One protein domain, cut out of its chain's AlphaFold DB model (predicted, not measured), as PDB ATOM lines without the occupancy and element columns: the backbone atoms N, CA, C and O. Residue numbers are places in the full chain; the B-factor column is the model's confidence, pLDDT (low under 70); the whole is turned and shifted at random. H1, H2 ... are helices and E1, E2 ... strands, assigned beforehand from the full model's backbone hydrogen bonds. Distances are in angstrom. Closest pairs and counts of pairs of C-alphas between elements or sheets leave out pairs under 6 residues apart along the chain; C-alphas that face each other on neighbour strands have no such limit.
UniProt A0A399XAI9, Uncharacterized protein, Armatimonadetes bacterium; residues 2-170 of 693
ATOM      1  N   CYS A   2     -42.609  29.753  37.952       28.81
ATOM      2  CA  CYS A   2     -41.631  28.909  37.257       28.81
ATOM      3  C   CYS A   2     -40.694  29.833  36.471       28.81
ATOM      4  O   CYS A   2     -41.172  30.790  35.863       28.81
ATOM      5  N   GLN A   3     -39.380  29.588  36.523       28.81
ATOM      6  CA  GLN A   3     -38.427  30.281  35.655       28.81
ATOM      7  C   GLN A   3     -38.861  30.089  34.200       28.81
ATOM      8  O   GLN A   3     -39.134  28.964  33.782       28.81
ATOM      9  N   ALA A   4     -38.955  31.189  33.453       34.03
ATOM     10  CA  ALA A   4     -39.269  31.157  32.037       34.03
ATOM     11  C   ALA A   4     -38.170  30.371  31.316       34.03
ATOM     12  O   ALA A   4     -37.034  30.832  31.213       34.03
ATOM     13  N   ILE A   5     -38.499  29.173  30.832       41.16
ATOM     14  CA  ILE A   5     -37.708  28.546  29.778       41.16
ATOM     15  C   ILE A   5     -37.805  29.512  28.589       41.16
ATOM     16  O   ILE A   5     -38.934  29.832  28.199       41.16
ATOM     17  N   PRO A   6     -36.688  30.023  28.036       50.38
ATOM     18  CA  PRO A   6     -36.712  30.861  26.843       50.38
ATOM     19  C   PRO A   6     -37.150  29.990  25.664       50.38
ATOM     20  O   PRO A   6     -36.337  29.429  24.934       50.38
ATOM     21  N   TRP A   7     -38.452  29.785  25.529       51.00
ATOM     22  CA  TRP A   7     -39.042  28.771  24.661       51.00
ATOM     23  C   TRP A   7     -38.713  29.002  23.179       51.00
ATOM     24  O   TRP A   7     -38.649  28.045  22.411       51.00
ATOM     25  N   HIS A   8     -38.387  30.237  22.782       53.47
ATOM     26  CA  HIS A   8     -37.903  30.549  21.437       53.47
ATOM     27  C   HIS A   8     -36.558  29.871  21.131       53.47
ATOM     28  O   HIS A   8     -36.326  29.470  19.999       53.47
ATOM     29  N   THR A   9     -35.693  29.651  22.129       51.41
ATOM     30  CA  THR A   9     -34.376  29.008  21.931       51.41
ATOM     31  C   THR A   9     -34.450  27.501  21.690       51.41
ATOM     32  O   THR A   9     -33.470  26.908  21.256       51.41
ATOM     33  N   GLN A  10     -35.607  26.880  21.937       56.34
ATOM     34  CA  GLN A  10     -35.792  25.429  21.847       56.34
ATOM     35  C   GLN A  10     -36.612  25.007  20.621       56.34
ATOM     36  O   GLN A  10     -37.106  23.881  20.577       56.34
ATOM     37  N   ALA A  11     -36.813  25.892  19.639       62.06
ATOM     38  CA  ALA A  11     -37.578  25.571  18.428       62.06
ATOM     39  C   ALA A  11     -36.949  24.419  17.616       62.06
ATOM     40  O   ALA A  11     -37.678  23.646  17.003       62.06
ATOM     41  N   PHE A  12     -35.618  24.269  17.672       67.12
ATOM     42  CA  PHE A  12     -34.854  23.313  16.854       67.12
ATOM     43  C   PHE A  12     -34.154  22.195  17.642       67.12
ATOM     44  O   PHE A  12     -33.576  21.294  17.041       67.12
ATOM     45  N   SER A  13     -34.166  22.243  18.978       55.38
ATOM     46  CA  SER A  13     -33.254  21.454  19.823       55.38
ATOM     47  C   SER A  13     -33.965  20.455  20.747       55.38
ATOM     48  O   SER A  13     -33.422  20.091  21.792       55.38
ATOM     49  N   ARG A  14     -35.205  20.056  20.441       61.91
ATOM     50  CA  ARG A  14     -35.974  19.179  21.340       61.91
ATOM     51  C   ARG A  14     -35.567  17.730  21.154       61.91
ATOM     52  O   ARG A  14     -35.750  17.155  20.089       61.91
ATOM     53  N   GLU A  15     -35.045  17.142  22.220       46.88
ATOM     54  CA  GLU A  15     -34.857  15.700  22.314       46.88
ATOM     55  C   GLU A  15     -36.190  15.061  22.710       46.88
ATOM     56  O   GLU A  15     -36.667  15.199  23.838       46.88
ATOM     57  N   PHE A  16     -36.830  14.394  21.753       48.78
ATOM     58  CA  PHE A  16     -38.081  13.681  21.982       48.78
ATOM     59  C   PHE A  16     -37.776  12.302  22.560       48.78
ATOM     60  O   PHE A  16     -37.666  11.311  21.841       48.78
ATOM     61  N   HIS A  17     -37.647  12.235  23.880       42.00
ATOM     62  CA  HIS A  17     -37.626  10.969  24.600       42.00
ATOM     63  C   HIS A  17     -38.971  10.763  25.287       42.00
ATOM     64  O   HIS A  17     -39.353  11.526  26.176       42.00
ATOM     65  N   ARG A  18     -39.696   9.707  24.902       38.03
ATOM     66  CA  ARG A  18     -40.757   9.172  25.757       38.03
ATOM     67  C   ARG A  18     -40.089   8.625  27.016       38.03
ATOM     68  O   ARG A  18     -39.392   7.619  26.966       38.03
ATOM     69  N   ILE A  19     -40.254   9.328  28.135       38.38
ATOM     70  CA  ILE A  19     -39.674   8.950  29.437       38.38
ATOM     71  C   ILE A  19     -40.254   7.607  29.933       38.38
ATOM     72  O   ILE A  19     -39.654   6.943  30.775       38.38
ATOM     73  N   ASP A  20     -41.406   7.192  29.397       45.38
ATOM     74  CA  ASP A  20     -42.149   5.982  29.748       45.38
ATOM     75  C   ASP A  20     -41.719   4.711  28.990       45.38
ATOM     76  O   ASP A  20     -42.125   3.624  29.399       45.38
ATOM     77  N   ASP A  21     -40.890   4.813  27.943       52.94
ATOM     78  CA  ASP A  21     -40.468   3.661  27.134       52.94
ATOM     79  C   ASP A  21     -38.967   3.724  26.762       52.94
ATOM     80  O   ASP A  21     -38.583   4.311  25.742       52.94
ATOM     81  N   PRO A  22     -38.082   3.127  27.584       58.91
ATOM     82  CA  PRO A  22     -36.650   3.095  27.302       58.91
ATOM     83  C   PRO A  22     -36.288   2.245  26.073       58.91
ATOM     84  O   PRO A  22     -35.225   2.468  25.490       58.91
ATOM     85  N   GLU A  23     -37.140   1.305  25.642       63.75
ATOM     86  CA  GLU A  23     -36.894   0.511  24.431       63.75
ATOM     87  C   GLU A  23     -37.050   1.375  23.175       63.75
ATOM     88  O   GLU A  23     -36.220   1.303  22.265       63.75
ATOM     89  N   LEU A  24     -38.030   2.283  23.168       59.72
ATOM     90  CA  LEU A  24     -38.226   3.240  22.080       59.72
ATOM     91  C   LEU A  24     -37.037   4.206  21.928       59.72
ATOM     92  O   LEU A  24     -36.645   4.540  20.807       59.72
ATOM     93  N   ALA A  25     -36.422   4.627  23.038       59.06
ATOM     94  CA  ALA A  25     -35.221   5.465  23.009       59.06
ATOM     95  C   ALA A  25     -34.023   4.731  22.378       59.06
ATOM     96  O   ALA A  25     -33.289   5.313  21.575       59.06
ATOM     97  N   ILE A  26     -33.858   3.440  22.688       67.19
ATOM     98  CA  ILE A  26     -32.840   2.582  22.067       67.19
ATOM     99  C   ILE A  26     -33.126   2.417  20.570       67.19
ATOM    100  O   ILE A  26     -32.213   2.538  19.751       67.19
ATOM    101  N   GLU A  27     -34.380   2.179  20.180       70.75
ATOM    102  CA  GLU A  27     -34.758   2.041  18.771       70.75
ATOM    103  C   GLU A  27     -34.491   3.331  17.977       70.75
ATOM    104  O   GLU A  27     -33.954   3.277  16.864       70.75
ATOM    105  N   ALA A  28     -34.826   4.492  18.548       67.06
ATOM    106  CA  ALA A  28     -34.557   5.798  17.957       67.06
ATOM    107  C   ALA A  28     -33.050   6.036  17.772       67.06
ATOM    108  O   ALA A  28     -32.624   6.382  16.669       67.06
ATOM    109  N   ALA A  29     -32.233   5.750  18.790       68.50
ATOM    110  CA  ALA A  29     -30.775   5.856  18.700       68.50
ATOM    111  C   ALA A  29     -30.193   4.914  17.627       68.50
ATOM    112  O   ALA A  29     -29.392   5.329  16.790       68.50
ATOM    113  N   CYS A  30     -30.657   3.662  17.575       72.56
ATOM    114  CA  CYS A  30     -30.271   2.701  16.539       72.56
ATOM    115  C   CYS A  30     -30.689   3.147  15.130       72.56
ATOM    116  O   CYS A  30     -30.029   2.817  14.144       72.56
ATOM    117  N   ARG A  31     -31.819   3.847  14.989       78.94
ATOM    118  CA  ARG A  31     -32.269   4.420  13.711       78.94
ATOM    119  C   ARG A  31     -31.386   5.593  13.298       78.94
ATOM    120  O   ARG A  31     -30.930   5.606  12.158       78.94
ATOM    121  N   ALA A  32     -31.103   6.509  14.222       77.94
ATOM    122  CA  ALA A  32     -30.220   7.645  13.989       77.94
ATOM    123  C   ALA A  32     -28.830   7.180  13.532       77.94
ATOM    124  O   ALA A  32     -28.341   7.641  12.503       77.94
ATOM    125  N   GLU A  33     -28.246   6.183  14.204       81.19
ATOM    126  CA  GLU A  33     -26.931   5.652  13.831       81.19
ATOM    127  C   GLU A  33     -26.946   4.952  12.463       81.19
ATOM    128  O   GLU A  33     -26.064   5.170  11.632       81.19
ATOM    129  N   ARG A  34     -27.984   4.157  12.163       86.00
ATOM    130  CA  ARG A  34     -28.141   3.543  10.831       86.00
ATOM    131  C   ARG A  34     -28.232   4.591   9.726       86.00
ATOM    132  O   ARG A  34     -27.602   4.423   8.680       86.00
ATOM    133  N   ASN A  35     -29.000   5.652   9.950       88.38
ATOM    134  CA  ASN A  35     -29.163   6.719   8.971       88.38
ATOM    135  C   ASN A  35     -27.870   7.531   8.816       88.38
ATOM    136  O   ASN A  35     -27.491   7.831   7.688       88.38
ATOM    137  N   ASN A  36     -27.141   7.785   9.905       89.06
ATOM    138  CA  ASN A  36     -25.834   8.445   9.883       89.06
ATOM    139  C   ASN A  36     -24.800   7.642   9.072       89.06
ATOM    140  O   ASN A  36     -24.095   8.190   8.223       89.06
ATOM    141  N   LEU A  37     -24.761   6.317   9.251       88.25
ATOM    142  CA  LEU A  37     -23.916   5.431   8.444       88.25
ATOM    143  C   LEU A  37     -24.318   5.438   6.962       88.25
ATOM    144  O   LEU A  37     -23.450   5.393   6.087       88.25
ATOM    145  N   ALA A  38     -25.617   5.479   6.658       88.25
ATOM    146  CA  ALA A  38     -26.102   5.592   5.284       88.25
ATOM    147  C   ALA A  38     -25.703   6.937   4.654       88.25
ATOM    148  O   ALA A  38     -25.187   6.948   3.537       88.25
ATOM    149  N   ALA A  39     -25.855   8.037   5.395       87.50
ATOM    150  CA  ALA A  39     -25.468   9.383   4.989       87.50
ATOM    151  C   ALA A  39     -23.968   9.470   4.671       87.50
ATOM    152  O   ALA A  39     -23.591   9.895   3.576       87.50
ATOM    153  N   ALA A  40     -23.117   8.949   5.561       86.38
ATOM    154  CA  ALA A  40     -21.672   8.899   5.357       86.38
ATOM    155  C   ALA A  40     -21.285   8.145   4.070       86.38
ATOM    156  O   ALA A  40     -20.412   8.583   3.321       86.38
ATOM    157  N   ARG A  41     -21.961   7.026   3.765       86.31
ATOM    158  CA  ARG A  41     -21.693   6.218   2.557       86.31
ATOM    159  C   ARG A  41     -21.995   6.953   1.256       86.31
ATOM    160  O   ARG A  41     -21.377   6.642   0.239       86.31
ATOM    161  N   ILE A  42     -22.938   7.890   1.279       80.75
ATOM    162  CA  ILE A  42     -23.313   8.690   0.107       80.75
ATOM    163  C   ILE A  42     -22.673  10.083   0.105       80.75
ATOM    164  O   ILE A  42     -22.910  10.857  -0.820       80.75
ATOM    165  N   GLY A  43     -21.812  10.371   1.086       82.00
ATOM    166  CA  GLY A  43     -21.044  11.610   1.176       82.00
ATOM    167  C   GLY A  43     -21.800  12.789   1.785       82.00
ATOM    168  O   GLY A  43     -21.326  13.912   1.664       82.00
ATOM    169  N   LEU A  44     -22.949  12.561   2.427       86.69
ATOM    170  CA  LEU A  44     -23.620  13.595   3.218       86.69
ATOM    171  C   LEU A  44     -22.852  13.842   4.531       86.69
ATOM    172  O   LEU A  44     -22.202  12.918   5.034       86.69
ATOM    173  N   PRO A  45     -22.922  15.056   5.108       89.12
ATOM    174  CA  PRO A  45     -22.279  15.341   6.386       89.12
ATOM    175  C   PRO A  45     -22.885  14.491   7.500       89.12
ATOM    176  O   PRO A  45     -24.082  14.198   7.495       89.12
ATOM    177  N   THR A  46     -22.050  14.089   8.451       90.44
ATOM    178  CA  THR A  46     -22.437  13.189   9.542       90.44
ATOM    179  C   THR A  46     -22.947  13.951  10.758       90.44
ATOM    180  O   THR A  46     -22.653  15.134  10.927       90.44
ATOM    181  N   ILE A  47     -23.672  13.260  11.639       90.44
ATOM    182  CA  ILE A  47     -24.169  13.821  12.902       90.44
ATOM    183  C   ILE A  47     -23.027  14.480  13.693       90.44
ATOM    184  O   ILE A  47     -21.925  13.942  13.792       90.44
ATOM    185  N   GLY A  48     -23.304  15.662  14.248       86.69
ATOM    186  CA  GLY A  48     -22.366  16.482  15.013       86.69
ATOM    187  C   GLY A  48     -21.490  17.405  14.166       86.69
ATOM    188  O   GLY A  48     -20.877  18.316  14.719       86.69
ATOM    189  N   GLN A  49     -21.441  17.219  12.843       90.75
ATOM    190  CA  GLN A  49     -20.687  18.103  11.961       90.75
ATOM    191  C   GLN A  49     -21.315  19.501  11.932       90.75
ATOM    192  O   GLN A  49     -22.525  19.643  11.741       90.75
ATOM    193  N   GLU A  50     -20.479  20.526  12.104       92.88
ATOM    194  CA  GLU A  50     -20.868  21.928  11.953       92.88
ATOM    195  C   GLU A  50     -20.501  22.442  10.558       92.88
ATOM    196  O   GLU A  50     -19.467  22.079   9.991       92.88
ATOM    197  N   LEU A  51     -21.375  23.275  10.007       87.12
ATOM    198  CA  LEU A  51     -21.330  23.815   8.656       87.12
ATOM    199  C   LEU A  51     -21.532  25.330   8.742       87.12
ATOM    200  O   LEU A  51     -22.500  25.767   9.351       87.12
ATOM    201  N   GLU A  52     -20.651  26.129   8.142       89.88
ATOM    202  CA  GLU A  52     -20.797  27.590   8.033       89.88
ATOM    203  C   GLU A  52     -20.993  28.057   6.584       89.88
ATOM    204  O   GLU A  52     -20.127  27.845   5.732       89.88
ATOM    205  N   ASN A  53     -22.133  28.677   6.295       82.88
ATOM    206  CA  ASN A  53     -22.508  29.049   4.937       82.88
ATOM    207  C   ASN A  53     -21.899  30.385   4.472       82.88
ATOM    208  O   ASN A  53     -21.219  31.080   5.227       82.88
ATOM    209  N   GLN A  54     -22.165  30.778   3.220       81.50
ATOM    210  CA  GLN A  54     -21.603  32.004   2.625       81.50
ATOM    211  C   GLN A  54     -22.026  33.313   3.322       81.50
ATOM    212  O   GLN A  54     -21.387  34.345   3.129       81.50
ATOM    213  N   HIS A  55     -23.094  33.274   4.123       79.38
ATOM    214  CA  HIS A  55     -23.612  34.400   4.901       79.38
ATOM    215  C   HIS A  55     -23.169  34.349   6.375       79.38
ATOM    216  O   HIS A  55     -23.635  35.151   7.183       79.38
ATOM    217  N   GLY A  56     -22.284  33.415   6.747       86.31
ATOM    218  CA  GLY A  56     -21.812  33.231   8.122       86.31
ATOM    219  C   GLY A  56     -22.831  32.562   9.054       86.31
ATOM    220  O   GLY A  56     -22.622  32.534  10.271       86.31
ATOM    221  N   LEU A  57     -23.935  32.018   8.525       86.06
ATOM    222  CA  LEU A  57     -24.852  31.194   9.312       86.06
ATOM    223  C   LEU A  57     -24.221  29.827   9.553       86.06
ATOM    224  O   LEU A  57     -23.705  29.189   8.634       86.06
ATOM    225  N   ARG A  58     -24.275  29.375  10.803       92.81
ATOM    226  CA  ARG A  58     -23.728  28.099  11.247       92.81
ATOM    227  C   ARG A  58     -24.848  27.124  11.551       92.81
ATOM    228  O   ARG A  58     -25.793  27.461  12.259       92.81
ATOM    229  N   PHE A  59     -24.693  25.901  11.071       90.81
ATOM    230  CA  PHE A  59     -25.634  24.806  11.242       90.81
ATOM    231  C   PHE A  59     -24.915  23.581  11.794       90.81
ATOM    232  O   PHE A  59     -23.764  23.333  11.446       90.81
ATOM    233  N   ARG A  60     -25.590  22.788  12.623       91.88
ATOM    234  CA  ARG A  60     -25.101  21.492  13.104       91.88
ATOM    235  C   ARG A  60     -25.998  20.376  12.604       91.88
ATOM    236  O   ARG A  60     -27.205  20.428  12.807       91.88
ATOM    237  N   VAL A  61     -25.418  19.329  12.028       91.44
ATOM    238  CA  VAL A  61     -26.184  18.127  11.669       91.44
ATOM    239  C   VAL A  61     -26.611  17.401  12.946       91.44
ATOM    240  O   VAL A  61     -25.764  16.957  13.725       91.44
ATOM    241  N   ARG A  62     -27.921  17.284  13.173       86.44
ATOM    242  CA  ARG A  62     -28.507  16.620  14.351       86.44
ATOM    243  C   ARG A  62     -28.792  15.150  14.108       86.44
ATOM    244  O   ARG A  62     -28.521  14.323  14.970       86.44
ATOM    245  N   GLU A  63     -29.341  14.842  12.945       86.75
ATOM    246  CA  GLU A  63     -29.750  13.500  12.542       86.75
ATOM    247  C   GLU A  63     -29.934  13.445  11.022       86.75
ATOM    248  O   GLU A  63     -29.685  14.425  10.316       86.75
ATOM    249  N   HIS A  64     -30.400  12.304  10.514       90.50
ATOM    250  CA  HIS A  64     -30.781  12.146   9.116       90.50
ATOM    251  C   HIS A  64     -32.139  11.467   9.014       90.50
ATOM    252  O   HIS A  64     -32.380  10.443   9.664       90.50
ATOM    253  N   LEU A  65     -33.001  11.994   8.149       86.62
ATOM    254  CA  LEU A  65     -34.352  11.492   7.931       86.62
ATOM    255  C   LEU A  65     -34.577  11.157   6.462       86.62
ATOM    256  O   LEU A  65     -34.140  11.886   5.574       86.62
ATOM    257  N   TYR A  66     -35.295  10.061   6.220       88.62
ATOM    258  CA  TYR A  66     -35.855   9.790   4.904       88.62
ATOM    259  C   TYR A  66     -37.185  10.544   4.768       88.62
ATOM    260  O   TYR A  66     -38.097  10.321   5.573       88.62
ATOM    261  N   LEU A  67     -37.285  11.424   3.773       85.62
ATOM    262  CA  LEU A  67     -38.438  12.291   3.524       85.62
ATOM    263  C   LEU A  67     -38.803  12.295   2.027       85.62
ATOM    264  O   LEU A  67     -37.900  12.350   1.191       85.62
ATOM    265  N   PRO A  68     -40.098  12.279   1.666       81.62
ATOM    266  CA  PRO A  68     -40.505  12.439   0.277       81.62
ATOM    267  C   PRO A  68     -40.341  13.888  -0.191       81.62
ATOM    268  O   PRO A  68     -40.479  14.830   0.589       81.62
ATOM    269  N   ASN A  69     -40.124  14.066  -1.491       74.56
ATOM    270  CA  ASN A  69     -40.266  15.339  -2.196       74.56
ATOM    271  C   ASN A  69     -41.256  15.185  -3.364       74.56
ATOM    272  O   ASN A  69     -41.748  14.090  -3.622       74.56
ATOM    273  N   VAL A  70     -41.532  16.261  -4.104       68.00
ATOM    274  CA  VAL A  70     -42.486  16.250  -5.232       68.00
ATOM    275  C   VAL A  70     -42.205  15.168  -6.289       68.00
ATOM    276  O   VAL A  70     -43.132  14.583  -6.834       68.00
ATOM    277  N   ASN A  71     -40.935  14.834  -6.534       73.56
ATOM    278  CA  ASN A  71     -40.536  13.813  -7.508       73.56
ATOM    279  C   ASN A  71     -40.663  12.388  -6.955       73.56
ATOM    280  O   ASN A  71     -40.629  11.419  -7.715       73.56
ATOM    281  N   THR A  72     -40.757  12.247  -5.633       79.75
ATOM    282  CA  THR A  72     -40.742  10.959  -4.930       79.75
ATOM    283  C   THR A  72     -42.034  10.693  -4.157       79.75
ATOM    284  O   THR A  72     -42.227   9.591  -3.651       79.75
ATOM    285  N   ALA A  73     -42.965  11.650  -4.140       75.94
ATOM    286  CA  ALA A  73     -44.224  11.590  -3.407       75.94
ATOM    287  C   ALA A  73     -45.088  10.384  -3.806       75.94
ATOM    288  O   ALA A  73     -45.541   9.647  -2.932       75.94
ATOM    289  N   HIS A  74     -45.259  10.121  -5.107       81.88
ATOM    290  CA  HIS A  74     -46.053   8.978  -5.563       81.88
ATOM    291  C   HIS A  74     -45.474   7.639  -5.097       81.88
ATOM    292  O   HIS A  74     -46.173   6.864  -4.444       81.88
ATOM    293  N   ARG A  75     -44.186   7.377  -5.357       86.12
ATOM    294  CA  ARG A  75     -43.542   6.125  -4.924       86.12
ATOM    295  C   ARG A  75     -43.576   5.970  -3.397       86.12
ATOM    296  O   ARG A  75     -43.807   4.882  -2.878       86.12
ATOM    297  N   TRP A  76     -43.435   7.080  -2.673       84.12
ATOM    298  CA  TRP A  76     -43.514   7.093  -1.220       84.12
ATOM    299  C   TRP A  76     -44.918   6.724  -0.733       84.12
ATOM    300  O   TRP A  76     -45.059   5.939   0.203       84.12
ATOM    301  N   SER A  77     -45.961   7.230  -1.402       80.56
ATOM    302  CA  SER A  77     -47.363   6.934  -1.074       80.56
ATOM    303  C   SER A  77     -47.735   5.460  -1.261       80.56
ATOM    304  O   SER A  77     -48.607   4.957  -0.558       80.56
ATOM    305  N   ILE A  78     -47.037   4.749  -2.153       85.94
ATOM    306  CA  ILE A  78     -47.225   3.307  -2.381       85.94
ATOM    307  C   ILE A  78     -46.269   2.438  -1.545       85.94
ATOM    308  O   ILE A  78     -46.226   1.223  -1.724       85.94
ATOM    309  N   GLY A  79     -45.520   3.037  -0.611       84.25
ATOM    310  CA  GLY A  79     -44.676   2.321   0.350       84.25
ATOM    311  C   GLY A  79     -43.217   2.115  -0.067       84.25
ATOM    312  O   GLY A  79     -42.460   1.495   0.680       84.25
ATOM    313  N   GLU A  80     -42.781   2.644  -1.213       86.81
ATOM    314  CA  GLU A  80     -41.377   2.588  -1.635       86.81
ATOM    315  C   GLU A  80     -40.562   3.691  -0.939       86.81
ATOM    316  O   GLU A  80     -40.393   4.796  -1.457       86.81
ATOM    317  N   MET A  81     -40.070   3.388   0.267       85.62
ATOM    318  CA  MET A  81     -39.349   4.323   1.144       85.62
ATOM    319  C   MET A  81     -37.889   3.899   1.385       85.62
ATOM    320  O   MET A  81     -37.504   2.755   1.146       85.62
ATOM    321  N   GLY A  82     -37.077   4.808   1.938       81.25
ATOM    322  CA  GLY A  82     -35.728   4.484   2.432       81.25
ATOM    323  C   GLY A  82     -34.623   4.503   1.373       81.25
ATOM    324  O   GLY A  82     -33.557   3.920   1.583       81.25
ATOM    325  N   LEU A  83     -34.866   5.147   0.231       84.25
ATOM    326  CA  LEU A  83     -33.883   5.279  -0.841       84.25
ATOM    327  C   LEU A  83     -32.911   6.445  -0.579       84.25
ATOM    328  O   LEU A  83     -33.315   7.447   0.014       84.25
ATOM    329  N   PRO A  84     -31.635   6.354  -1.009       82.50
ATOM    330  CA  PRO A  84     -30.622   7.378  -0.731       82.50
ATOM    331  C   PRO A  84     -31.002   8.807  -1.142       82.50
ATOM    332  O   PRO A  84     -30.650   9.756  -0.450       82.50
ATOM    333  N   GLU A  85     -31.734   8.969  -2.243       77.62
ATOM    334  CA  GLU A  85     -32.232  10.262  -2.733       77.62
ATOM    335  C   GLU A  85     -33.355  10.877  -1.876       77.62
ATOM    336  O   GLU A  85     -33.718  12.036  -2.063       77.62
ATOM    337  N   ASP A  86     -33.896  10.145  -0.903       86.19
ATOM    338  CA  ASP A  86     -34.845  10.675   0.078       86.19
ATOM    339  C   ASP A  86     -34.171  10.942   1.432       86.19
ATOM    340  O   ASP A  86     -34.833  11.412   2.346       86.19
ATOM    341  N   LEU A  87     -32.871  10.657   1.591       89.38
ATOM    342  CA  LEU A  87     -32.143  10.875   2.844       89.38
ATOM    343  C   LEU A  87     -31.628  12.315   2.946       89.38
ATOM    344  O   LEU A  87     -30.804  12.731   2.125       89.38
ATOM    345  N   TYR A  88     -32.058  13.049   3.969       89.25
ATOM    346  CA  TYR A  88     -31.640  14.429   4.225       89.25
ATOM    347  C   TYR A  88     -31.024  14.576   5.621       89.25
ATOM    348  O   TYR A  88     -31.530  13.969   6.570       89.25
ATOM    349  N   PRO A  89     -29.951  15.370   5.781       92.56
ATOM    350  CA  PRO A  89     -29.491  15.813   7.091       92.56
ATOM    351  C   PRO A  89     -30.491  16.807   7.694       92.56
ATOM    352  O   PRO A  89     -30.872  17.786   7.057       92.56
ATOM    353  N   VAL A  90     -30.887  16.569   8.940       90.38
ATOM    354  CA  VAL A  90     -31.626  17.531   9.765       90.38
ATOM    355  C   VAL A  90     -30.610  18.462  10.420       90.38
ATOM    356  O   VAL A  90     -29.636  17.992  11.019       90.38
ATOM    357  N   ILE A  91     -30.816  19.771  10.302       90.00
ATOM    358  CA  ILE A  91     -29.829  20.792  10.659       90.00
ATOM    359  C   ILE A  91     -30.330  21.747  11.748       90.00
ATOM    360  O   ILE A  91     -31.355  22.390  11.616       90.00
ATOM    361  N   GLU A  92     -29.573  21.904  12.826       88.38
ATOM    362  CA  GLU A  92     -29.845  22.881  13.885       88.38
ATOM    363  C   GLU A  92     -29.094  24.188  13.588       88.38
ATOM    364  O   GLU A  92     -27.861  24.164  13.547       88.38
ATOM    365  N   PRO A  93     -29.774  25.333  13.398       90.00
ATOM    366  CA  PRO A  93     -29.094  26.614  13.243       90.00
ATOM    367  C   PRO A  93     -28.533  27.105  14.592       90.00
ATOM    368  O   PRO A  93     -29.192  27.013  15.625       90.00
ATOM    369  N   LEU A  94     -27.308  27.640  14.592       89.44
ATOM    370  CA  LEU A  94     -26.528  27.910  15.812       89.44
ATOM    371  C   LEU A  94     -26.372  29.394  16.166       89.44
ATOM    372  O   LEU A  94     -26.002  29.716  17.295       89.44
ATOM    373  N   ASN A  95     -26.568  30.302  15.212       91.94
ATOM    374  CA  ASN A  95     -26.271  31.730  15.381       91.94
ATOM    375  C   ASN A  95     -27.280  32.653  14.683       91.94
ATOM    376  O   ASN A  95     -26.901  33.723  14.209       91.94
ATOM    377  N   MET A  96     -28.554  32.255  14.645       90.06
ATOM    378  CA  MET A  96     -29.633  33.107  14.133       90.06
ATOM    379  C   MET A  96     -29.803  34.365  14.986       90.06
ATOM    380  O   MET A  96     -29.561  34.353  16.199       90.06
ATOM    381  N   SER A  97     -30.267  35.449  14.369       92.12
ATOM    382  CA  SER A  97     -30.534  36.692  15.085       92.12
ATOM    383  C   SER A  97     -31.663  36.539  16.111       92.12
ATOM    384  O   SER A  97     -32.567  35.709  15.979       92.12
ATOM    385  N   LYS A  98     -31.676  37.418  17.123       90.50
ATOM    386  CA  LYS A  98     -32.783  37.488  18.089       90.50
ATOM    387  C   LYS A  98     -34.133  37.702  17.392       90.50
ATOM    388  O   LYS A  98     -35.114  37.086  17.784       90.50
ATOM    389  N   ARG A  99     -34.178  38.538  16.346       92.38
ATOM    390  CA  ARG A  99     -35.405  38.810  15.580       92.38
ATOM    391  C   ARG A  99     -35.959  37.531  14.963       92.38
ATOM    392  O   ARG A  99     -37.154  37.272  15.089       92.38
ATOM    393  N   PHE A 100     -35.098  36.739  14.328       92.25
ATOM    394  CA  PHE A 100     -35.487  35.457  13.758       92.25
ATOM    395  C   PHE A 100     -36.002  34.502  14.840       92.25
ATOM    396  O   PHE A 100     -37.087  33.943  14.693       92.25
ATOM    397  N   MET A 101     -35.270  34.368  15.952       90.88
ATOM    398  CA  MET A 101     -35.664  33.478  17.050       90.88
ATOM    399  C   MET A 101     -37.000  33.894  17.689       90.88
ATOM    400  O   MET A 101     -37.855  33.042  17.936       90.88
ATOM    401  N   ASP A 102     -37.228  35.193  17.895       89.56
ATOM    402  CA  ASP A 102     -38.504  35.724  18.388       89.56
ATOM    403  C   ASP A 102     -39.650  35.425  17.397       89.56
ATOM    404  O   ASP A 102     -40.755  35.050  17.798       89.56
ATOM    405  N   PHE A 103     -39.396  35.574  16.089       92.56
ATOM    406  CA  PHE A 103     -40.381  35.329  15.035       92.56
ATOM    407  C   PHE A 103     -40.778  33.852  14.942       92.56
ATOM    408  O   PHE A 103     -41.965  33.535  15.045       92.56
ATOM    409  N   ILE A 104     -39.809  32.938  14.827       91.06
ATOM    410  CA  ILE A 104     -40.105  31.504  14.756       91.06
ATOM    411  C   ILE A 104     -40.756  31.001  16.041       91.06
ATOM    412  O   ILE A 104     -41.679  30.196  15.987       91.06
ATOM    413  N   GLY A 105     -40.354  31.523  17.199       88.81
ATOM    414  CA  GLY A 105     -40.955  31.142  18.467       88.81
ATOM    415  C   GLY A 105     -42.428  31.572  18.599       88.81
ATOM    416  O   GLY A 105     -43.216  30.889  19.257       88.81
ATOM    417  N   LYS A 106     -42.848  32.675  17.959       91.50
ATOM    418  CA  LYS A 106     -44.276  33.036  17.852       91.50
ATOM    419  C   LYS A 106     -45.052  31.989  17.056       91.50
ATOM    420  O   LYS A 106     -46.105  31.556  17.519       91.50
ATOM    421  N   VAL A 107     -44.522  31.550  15.915       92.06
ATOM    422  CA  VAL A 107     -45.162  30.519  15.081       92.06
ATOM    423  C   VAL A 107     -45.155  29.159  15.774       92.06
ATOM    424  O   VAL A 107     -46.183  28.489  15.811       92.06
ATOM    425  N   ASP A 108     -44.041  28.782  16.405       89.31
ATOM    426  CA  ASP A 108     -43.906  27.523  17.136       89.31
ATOM    427  C   ASP A 108     -44.997  27.388  18.209       89.31
ATOM    428  O   ASP A 108     -45.592  26.330  18.360       89.31
ATOM    429  N   ARG A 109     -45.374  28.462  18.904       88.25
ATOM    430  CA  ARG A 109     -46.473  28.401  19.883       88.25
ATOM    431  C   ARG A 109     -47.857  28.166  19.283       88.25
ATOM    432  O   ARG A 109     -48.769  27.879  20.049       88.25
ATOM    433  N   CYS A 110     -48.039  28.322  17.976       90.69
ATOM    434  CA  CYS A 110     -49.348  28.300  17.320       90.69
ATOM    435  C   CYS A 110     -49.720  26.944  16.708       90.69
ATOM    436  O   CYS A 110     -50.842  26.793  16.229       90.69
ATOM    437  N   THR A 111     -48.813  25.970  16.744       87.50
ATOM    438  CA  THR A 111     -49.017  24.610  16.227       87.50
ATOM    439  C   THR A 111     -48.421  23.587  17.184       87.50
ATOM    440  O   THR A 111     -47.468  23.885  17.904       87.50
ATOM    441  N   THR A 112     -48.942  22.363  17.189       82.06
ATOM    442  CA  THR A 112     -48.327  21.241  17.915       82.06
ATOM    443  C   THR A 112     -47.167  20.605  17.148       82.06
ATOM    444  O   THR A 112     -46.367  19.878  17.741       82.06
ATOM    445  N   LYS A 113     -47.031  20.904  15.850       82.19
ATOM    446  CA  LYS A 113     -45.932  20.423  15.007       82.19
ATOM    447  C   LYS A 113     -44.621  21.106  15.372       82.19
ATOM    448  O   LYS A 113     -44.606  22.226  15.881       82.19
ATOM    449  N   VAL A 114     -43.511  20.425  15.124       81.00
ATOM    450  CA  VAL A 114     -42.160  20.941  15.386       81.00
ATOM    451  C   VAL A 114     -41.470  21.285  14.079       81.00
ATOM    452  O   VAL A 114     -41.709  20.619  13.074       81.00
ATOM    453  N   PHE A 115     -40.633  22.318  14.080       85.56
ATOM    454  CA  PHE A 115     -39.835  22.657  12.909       85.56
ATOM    455  C   PHE A 115     -38.738  21.616  12.699       85.56
ATOM    456  O   PHE A 115     -37.959  21.330  13.607       85.56
ATOM    457  N   VAL A 116     -38.681  21.066  11.488       85.75
ATOM    458  CA  VAL A 116     -37.680  20.084  11.065       85.75
ATOM    459  C   VAL A 116     -36.938  20.657   9.857       85.75
ATOM    460  O   VAL A 116     -37.255  20.319   8.714       85.75
ATOM    461  N   PRO A 117     -35.986  21.575  10.084       89.12
ATOM    462  CA  PRO A 117     -35.109  22.068   9.031       89.12
ATOM    463  C   PRO A 117     -34.192  20.958   8.516       89.12
ATOM    464  O   PRO A 117     -33.441  20.342   9.276       89.12
ATOM    465  N   VAL A 118     -34.247  20.709   7.213       89.75
ATOM    466  CA  VAL A 118     -33.414  19.736   6.508       89.75
ATOM    467  C   VAL A 118     -32.626  20.412   5.400       89.75
ATOM    468  O   VAL A 118     -33.155  21.258   4.682       89.75
ATOM    469  N   ASP A 119     -31.363  20.027   5.240       90.06
ATOM    470  CA  ASP A 119     -30.537  20.543   4.149       90.06
ATOM    471  C   ASP A 119     -30.726  19.683   2.891       90.06
ATOM    472  O   ASP A 119     -30.475  18.474   2.876       90.06
ATOM    473  N   THR A 120     -31.175  20.321   1.816       81.19
ATOM    474  CA  THR A 120     -31.391  19.735   0.491       81.19
ATOM    475  C   THR A 120     -30.089  19.394  -0.220       81.19
ATOM    476  O   THR A 120     -30.117  18.612  -1.169       81.19
ATOM    477  N   MET A 121     -28.948  19.929   0.231       78.50
ATOM    478  CA  MET A 121     -27.608  19.592  -0.257       78.50
ATOM    479  C   MET A 121     -27.496  19.542  -1.796       78.50
ATOM    480  O   MET A 121     -26.930  18.585  -2.349       78.50
ATOM    481  N   PRO A 122     -28.001  20.549  -2.538       65.06
ATOM    482  CA  PRO A 122     -28.119  20.481  -3.995       65.06
ATOM    483  C   PRO A 122     -26.755  20.374  -4.692       65.06
ATOM    484  O   PRO A 122     -26.655  19.817  -5.785       65.06
ATOM    485  N   GLY A 123     -25.687  20.868  -4.055       63.28
ATOM    486  CA  GLY A 123     -24.308  20.738  -4.536       63.28
ATOM    487  C   GLY A 123     -23.691  19.344  -4.355       63.28
ATOM    488  O   GLY A 123     -22.684  19.040  -4.996       63.28
ATOM    489  N   PHE A 124     -24.281  18.498  -3.509       66.00
ATOM    490  CA  PHE A 124     -23.795  17.153  -3.180       66.00
ATOM    491  C   PHE A 124     -24.636  16.040  -3.816       66.00
ATOM    492  O   PHE A 124     -24.115  14.967  -4.141       66.00
ATOM    493  N   ARG A 125     -25.933  16.288  -4.005       62.69
ATOM    494  CA  ARG A 125     -26.895  15.298  -4.494       62.69
ATOM    495  C   ARG A 125     -26.815  15.106  -6.009       62.69
ATOM    496  O   ARG A 125     -26.518  16.019  -6.776       62.69
ATOM    497  N   ARG A 126     -27.022  13.859  -6.446       54.19
ATOM    498  CA  ARG A 126     -27.008  13.461  -7.875       54.19
ATOM    499  C   ARG A 126     -28.413  13.345  -8.460       54.19
ATOM    500  O   ARG A 126     -28.570  13.312  -9.679       54.19
ATOM    501  N   ASP A 127     -29.390  13.203  -7.584       56.38
ATOM    502  CA  ASP A 127     -30.819  13.162  -7.830       56.38
ATOM    503  C   ASP A 127     -31.404  14.576  -7.973       56.38
ATOM    504  O   ASP A 127     -30.773  15.574  -7.622       56.38
ATOM    505  N   ALA A 128     -32.614  14.663  -8.529       52.19
ATOM    506  CA  ALA A 128     -33.352  15.911  -8.711       52.19
ATOM    507  C   ALA A 128     -33.988  16.372  -7.387       52.19
ATOM    508  O   ALA A 128     -35.205  16.523  -7.290       52.19
ATOM    509  N   ALA A 129     -33.163  16.539  -6.354       52.09
ATOM    510  CA  ALA A 129     -33.590  17.117  -5.092       52.09
ATOM    511  C   ALA A 129     -34.168  18.523  -5.338       52.09
ATOM    512  O   ALA A 129     -33.643  19.247  -6.197       52.09
ATOM    513  N   PRO A 130     -35.234  18.920  -4.619       51.41
ATOM    514  CA  PRO A 130     -35.738  20.283  -4.687       51.41
ATOM    515  C   PRO A 130     -34.603  21.252  -4.338       51.41
ATOM    516  O   PRO A 130     -33.932  21.097  -3.324       51.41
ATOM    517  N   ARG A 131     -34.348  22.209  -5.236       52.94
ATOM    518  CA  ARG A 131     -33.297  23.237  -5.095       52.94
ATOM    519  C   ARG A 131     -33.824  24.565  -4.556       52.94
ATOM    520  O   ARG A 131     -33.091  25.543  -4.526       52.94
ATOM    521  N   HIS A 132     -35.107  24.599  -4.231       57.75
ATOM    522  CA  HIS A 132     -35.790  25.762  -3.690       57.75
ATOM    523  C   HIS A 132     -36.001  25.516  -2.207       57.75
ATOM    524  O   HIS A 132     -36.145  24.362  -1.788       57.75
ATOM    525  N   ASN A 133     -36.021  26.600  -1.441       71.56
ATOM    526  CA  ASN A 133     -36.445  26.520  -0.060       71.56
ATOM    527  C   ASN A 133     -37.961  26.315  -0.047       71.56
ATOM    528  O   ASN A 133     -38.662  26.880  -0.887       71.56
ATOM    529  N   SER A 134     -38.442  25.424   0.809       74.00
ATOM    530  CA  SER A 134     -39.874  25.196   0.937       74.00
ATOM    531  C   SER A 134     -40.251  24.679   2.313       74.00
ATOM    532  O   SER A 134     -39.536  23.889   2.940       74.00
ATOM    533  N   LEU A 135     -41.437  25.077   2.753       80.75
ATOM    534  CA  LEU A 135     -42.130  24.502   3.890       80.75
ATOM    535  C   LEU A 135     -43.138  23.451   3.414       80.75
ATOM    536  O   LEU A 135     -44.035  23.735   2.625       80.75
ATOM    537  N   HIS A 136     -43.053  22.245   3.965       79.00
ATOM    538  CA  HIS A 136     -44.080  21.225   3.818       79.00
ATOM    539  C   HIS A 136     -44.745  20.957   5.171       79.00
ATOM    540  O   HIS A 136     -44.161  20.356   6.076       79.00
ATOM    541  N   SER A 137     -45.994  21.407   5.300       77.69
ATOM    542  CA  SER A 137     -46.759  21.342   6.546       77.69
ATOM    543  C   SER A 137     -47.733  20.167   6.635       77.69
ATOM    544  O   SER A 137     -48.306  19.958   7.703       77.69
ATOM    545  N   ALA A 138     -47.933  19.375   5.574       71.19
ATOM    546  CA  ALA A 138     -48.880  18.254   5.605       71.19
ATOM    547  C   ALA A 138     -48.352  17.043   6.397       71.19
ATOM    548  O   ALA A 138     -49.147  16.266   6.921       71.19
ATOM    549  N   ASP A 139     -47.030  16.900   6.561       73.00
ATOM    550  CA  ASP A 139     -46.452  15.773   7.299       73.00
ATOM    551  C   ASP A 139     -46.895  15.797   8.780       73.00
ATOM    552  O   ASP A 139     -46.787  16.831   9.452       73.00
ATOM    553  N   PRO A 140     -47.427  14.690   9.328       67.50
ATOM    554  CA  PRO A 140     -47.886  14.649  10.716       67.50
ATOM    555  C   PRO A 140     -46.733  14.710  11.731       67.50
ATOM    556  O   PRO A 140     -46.961  15.050  12.890       67.50
ATOM    557  N   ARG A 141     -45.495  14.395  11.321       65.56
ATOM    558  CA  ARG A 141     -44.315  14.363  12.201       65.56
ATOM    559  C   ARG A 141     -43.773  15.755  12.512       65.56
ATOM    560  O   ARG A 141     -43.117  15.925  13.536       65.56
ATOM    561  N   GLY A 142     -44.024  16.745  11.656       78.69
ATOM    562  CA  GLY A 142     -43.500  18.093  11.841       78.69
ATOM    563  C   GLY A 142     -43.699  19.007  10.638       78.69
ATOM    564  O   GLY A 142     -44.256  18.618   9.618       78.69
ATOM    565  N   LEU A 143     -43.220  20.238  10.782       82.69
ATOM    566  CA  LEU A 143     -43.084  21.222   9.718       82.69
ATOM    567  C   LEU A 143     -41.738  21.000   9.033       82.69
ATOM    568  O   LEU A 143     -40.702  21.452   9.527       82.69
ATOM    569  N   LEU A 144     -41.745  20.246   7.936       84.69
ATOM    570  CA  LEU A 144     -40.526  19.923   7.202       84.69
ATOM    571  C   LEU A 144     -40.087  21.157   6.417       84.69
ATOM    572  O   LEU A 144     -40.855  21.660   5.601       84.69
ATOM    573  N   MET A 145     -38.869  21.640   6.652       84.56
ATOM    574  CA  MET A 145     -38.330  22.791   5.928       84.56
ATOM    575  C   MET A 145     -37.166  22.326   5.076       84.56
ATOM    576  O   MET A 145     -36.097  22.028   5.603       84.56
ATOM    577  N   PHE A 146     -37.376  22.232   3.772       82.00
ATOM    578  CA  PHE A 146     -36.323  21.911   2.823       82.00
ATOM    579  C   PHE A 146     -35.555  23.192   2.538       82.00
ATOM    580  O   PHE A 146     -36.132  24.144   2.033       82.00
ATOM    581  N   LEU A 147     -34.278  23.234   2.909       80.69
ATOM    582  CA  LEU A 147     -33.441  24.425   2.805       80.69
ATOM    583  C   LEU A 147     -32.175  24.101   2.012       80.69
ATOM    584  O   LEU A 147     -31.626  23.017   2.173       80.69
ATOM    585  N   ASP A 148     -31.662  25.006   1.182       81.44
ATOM    586  CA  ASP A 148     -30.251  24.926   0.764       81.44
ATOM    587  C   ASP A 148     -29.399  25.697   1.767       81.44
ATOM    588  O   ASP A 148     -29.176  26.903   1.628       81.44
ATOM    589  N   ALA A 149     -28.916  25.009   2.800       83.50
ATOM    590  CA  ALA A 149     -28.231  25.691   3.893       83.50
ATOM    591  C   ALA A 149     -26.936  26.379   3.434       83.50
ATOM    592  O   ALA A 149     -26.512  27.352   4.059       83.50
ATOM    593  N   ALA A 150     -26.329  25.926   2.329       77.31
ATOM    594  CA  ALA A 150     -25.105  26.506   1.782       77.31
ATOM    595  C   ALA A 150     -25.296  27.942   1.261       77.31
ATOM    596  O   ALA A 150     -24.357  28.742   1.326       77.31
ATOM    597  N   THR A 151     -26.495  28.277   0.777       72.38
ATOM    598  CA  THR A 151     -26.826  29.595   0.209       72.38
ATOM    599  C   THR A 151     -27.880  30.358   1.012       72.38
ATOM    600  O   THR A 151     -28.110  31.535   0.748       72.38
ATOM    601  N   LEU A 152     -28.495  29.724   2.015       75.81
ATOM    602  CA  LEU A 152     -29.588  30.290   2.800       75.81
ATOM    603  C   LEU A 152     -29.206  31.608   3.489       75.81
ATOM    604  O   LEU A 152     -28.321  31.650   4.348       75.81
ATOM    605  N   HIS A 153     -29.935  32.675   3.173       83.62
ATOM    606  CA  HIS A 153     -29.938  33.901   3.965       83.62
ATOM    607  C   HIS A 153     -31.004  33.823   5.072       83.62
ATOM    608  O   HIS A 153     -32.048  33.197   4.889       83.62
ATOM    609  N   GLU A 154     -30.791  34.498   6.206       86.50
ATOM    610  CA  GLU A 154     -31.727  34.473   7.344       86.50
ATOM    611  C   GLU A 154     -33.148  34.910   6.947       86.50
ATOM    612  O   GLU A 154     -34.117  34.274   7.352       86.50
ATOM    613  N   THR A 155     -33.287  35.946   6.112       84.25
ATOM    614  CA  THR A 155     -34.591  36.385   5.572       84.25
ATOM    615  C   THR A 155     -35.296  35.284   4.781       84.25
ATOM    616  O   THR A 155     -36.504  35.138   4.908       84.25
ATOM    617  N   ILE A 156     -34.565  34.482   4.004       80.56
ATOM    618  CA  ILE A 156     -35.153  33.379   3.232       80.56
ATOM    619  C   ILE A 156     -35.616  32.268   4.174       80.56
ATOM    620  O   ILE A 156     -36.694  31.716   4.009       80.56
ATOM    621  N   PHE A 157     -34.863  31.997   5.240       84.56
ATOM    622  CA  PHE A 157     -35.340  31.095   6.286       84.56
ATOM    623  C   PHE A 157     -36.605  31.658   6.964       84.56
ATOM    624  O   PHE A 157     -37.567  30.933   7.216       84.56
ATOM    625  N   ALA A 158     -36.643  32.966   7.231       87.12
ATOM    626  CA  ALA A 158     -37.820  33.620   7.791       87.12
ATOM    627  C   ALA A 158     -39.023  33.560   6.835       87.12
ATOM    628  O   ALA A 158     -40.146  33.438   7.312       87.12
ATOM    629  N   HIS A 159     -38.805  33.587   5.519       87.44
ATOM    630  CA  HIS A 159     -39.847  33.395   4.503       87.44
ATOM    631  C   HIS A 159     -40.538  32.042   4.660       87.44
ATOM    632  O   HIS A 159     -41.754  31.990   4.830       87.44
ATOM    633  N   GLU A 160     -39.764  30.963   4.773       86.62
ATOM    634  CA  GLU A 160     -40.322  29.621   4.994       86.62
ATOM    635  C   GLU A 160     -41.090  29.510   6.321       86.62
ATOM    636  O   GLU A 160     -42.152  28.890   6.398       86.62
ATOM    637  N   VAL A 161     -40.601  30.161   7.383       89.38
ATOM    638  CA  VAL A 161     -41.346  30.282   8.650       89.38
ATOM    639  C   VAL A 161     -42.620  31.123   8.470       89.38
ATOM    640  O   VAL A 161     -43.628  30.888   9.138       89.38
ATOM    641  N   GLY A 162     -42.600  32.093   7.562       88.94
ATOM    642  CA  GLY A 162     -43.731  32.935   7.203       88.94
ATOM    643  C   GLY A 162     -44.893  32.156   6.592       88.94
ATOM    644  O   GLY A 162     -46.033  32.438   6.949       88.94
ATOM    645  N   HIS A 163     -44.650  31.118   5.792       87.19
ATOM    646  CA  HIS A 163     -45.731  30.222   5.353       87.19
ATOM    647  C   HIS A 163     -46.428  29.549   6.546       87.19
ATOM    648  O   HIS A 163     -47.656  29.544   6.647       87.19
ATOM    649  N   ALA A 164     -45.664  29.096   7.546       90.00
ATOM    650  CA  ALA A 164     -46.243  28.562   8.778       90.00
ATOM    651  C   ALA A 164     -47.004  29.643   9.577       90.00
ATOM    652  O   ALA A 164     -48.008  29.343  10.226       90.00
ATOM    653  N   TRP A 165     -46.588  30.912   9.514       94.44
ATOM    654  CA  TRP A 165     -47.371  32.019  10.070       94.44
ATOM    655  C   TRP A 165     -48.728  32.161   9.372       94.44
ATOM    656  O   TRP A 165     -49.764  32.213  10.040       94.44
ATOM    657  N   VAL A 166     -48.735  32.197   8.038       90.31
ATOM    658  CA  VAL A 166     -49.954  32.317   7.221       90.31
ATOM    659  C   VAL A 166     -50.935  31.177   7.523       90.31
ATOM    660  O   VAL A 166     -52.142  31.405   7.677       90.31
ATOM    661  N   GLN A 167     -50.418  29.967   7.740       89.81
ATOM    662  CA  GLN A 167     -51.215  28.799   8.104       89.81
ATOM    663  C   GLN A 167     -51.728  28.818   9.548       89.81
ATOM    664  O   GLN A 167     -52.930  28.673   9.780       89.81
ATOM    665  N   TYR A 168     -50.855  28.988  10.541       91.62
ATOM    666  CA  TYR A 168     -51.220  28.752  11.945       91.62
ATOM    667  C   TYR A 168     -51.657  30.014  12.691       91.62
ATOM    668  O   TYR A 168     -52.489  29.941  13.606       91.62
ATOM    669  N   VAL A 169     -51.136  31.177  12.295       94.75
ATOM    670  CA  VAL A 169     -51.434  32.461  12.933       94.75
ATOM    671  C   VAL A 169     -52.562  33.177  12.201       94.75
ATOM    672  O   VAL A 169     -53.611  33.432  12.801       94.75
ATOM    673  N   ASP A 170     -52.406  33.435  10.905       94.19
ATOM    674  CA  ASP A 170     -53.433  34.144  10.134       94.19
ATOM    675  C   ASP A 170     -54.619  33.219   9.813       94.19
ATOM    676  O   ASP A 170     -55.775  33.642   9.888       94.19
TER     677      ASP A 170
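AT A GLANCE: This is residues 2 to 170 of the 693 residues of an uncharacterized protein of Armatimonadetes bacterium (UniProt A0A399XAI9). What does the model look like? Two small sheets meet where their edge strands E3 and E4 cross at the core; the long helix H2 lies across one sheet, and H5 covers the other with H4 beside it. H1 packs on H4, H3 lies far out, and residues 18 to 24 stick out. What is it made of? The printed part has 169 residues, in the order H1 H2 E1 E2 H3 E3 H4 E4 E5 E6 H5; the class is mixed, helices and strands. The sheet E1, E2, E3 is antiparallel, the sheet E4, E6, E5 mixed, and the whole is compact, with a radius of gyration of the C-alphas of 16.0 A and spans of 42 by 41 by 31 A.

IN THESE COORDINATES: Where are the helices? H1 is residues 7 to 10, from C-alpha 7 at (-39.042, 28.771, 24.661), and H2 is residues 22 to 42, 30.8 A long. H3 is residues 73 to 77, H4 residues 98 to 108, 15.0 A, and H5 residues 154 to 170, 21.9 A, ending at C-alpha 170 at (-53.433, 34.144, 10.134). Where are the strands? E1 is residues 50 to 52, E2 58 to 66, 22.9 A, and E3 87 to 93, 19.1 A. E4 is residues 115 to 119, E5 134 to 136 and E6 143 to 147.

HOW THE PARTS SIT: How is the first sheet built? E1 and E2 are a hairpin, with N 51 and O 59 at 2.8 A; E2 and E3 are antiparallel, with N 62 and O 90 at 2.8 A, and E2 bends by 63 degrees at residue 63. H2 is on this sheet at a height of 6.4 A, its closest C-alphas to E2 being Asn 35 and His 64, 5.7 A apart. How is the second built? E4 and E6 are parallel, with N 116 and O 143 at 2.8 A; E5 and E6 are a hairpin, with N 136 and O 144 at 2.8 A. With H5 on one face at a height of 9.9 A it makes two layers, a sheet and a helix over it. What else meets? The closest C-alphas of E3 and E4, Val 90 and Val 118, are 4.3 A apart. H4 touches H5, Val 107 to Trp 165 at 5.7 A between C-alphas, at a shallow tilt of 31 degrees, the same way; H1 touches H4, with the C-alphas of His 8 and Gly 105 at 4.3 A. H3 touches no helix. How are the helix backbones? Every O i to N i+4 pair is within hydrogen-bond range in H2, H3 and H4, and 11 of 13 in H5; H1 is too short for such a pair.

THE WHOLE: How large is it, and is it cut? The C-alphas of Cys 2 and Arg 126, the two farthest apart, are 49.9 A apart, and the printed part has no cut. Which links are long, and where is confidence low? The links H1 to H2 and E4 to E5 are long; pLDDT is under 70 for 41 residues, among them 2 to 26 and 122 to 132.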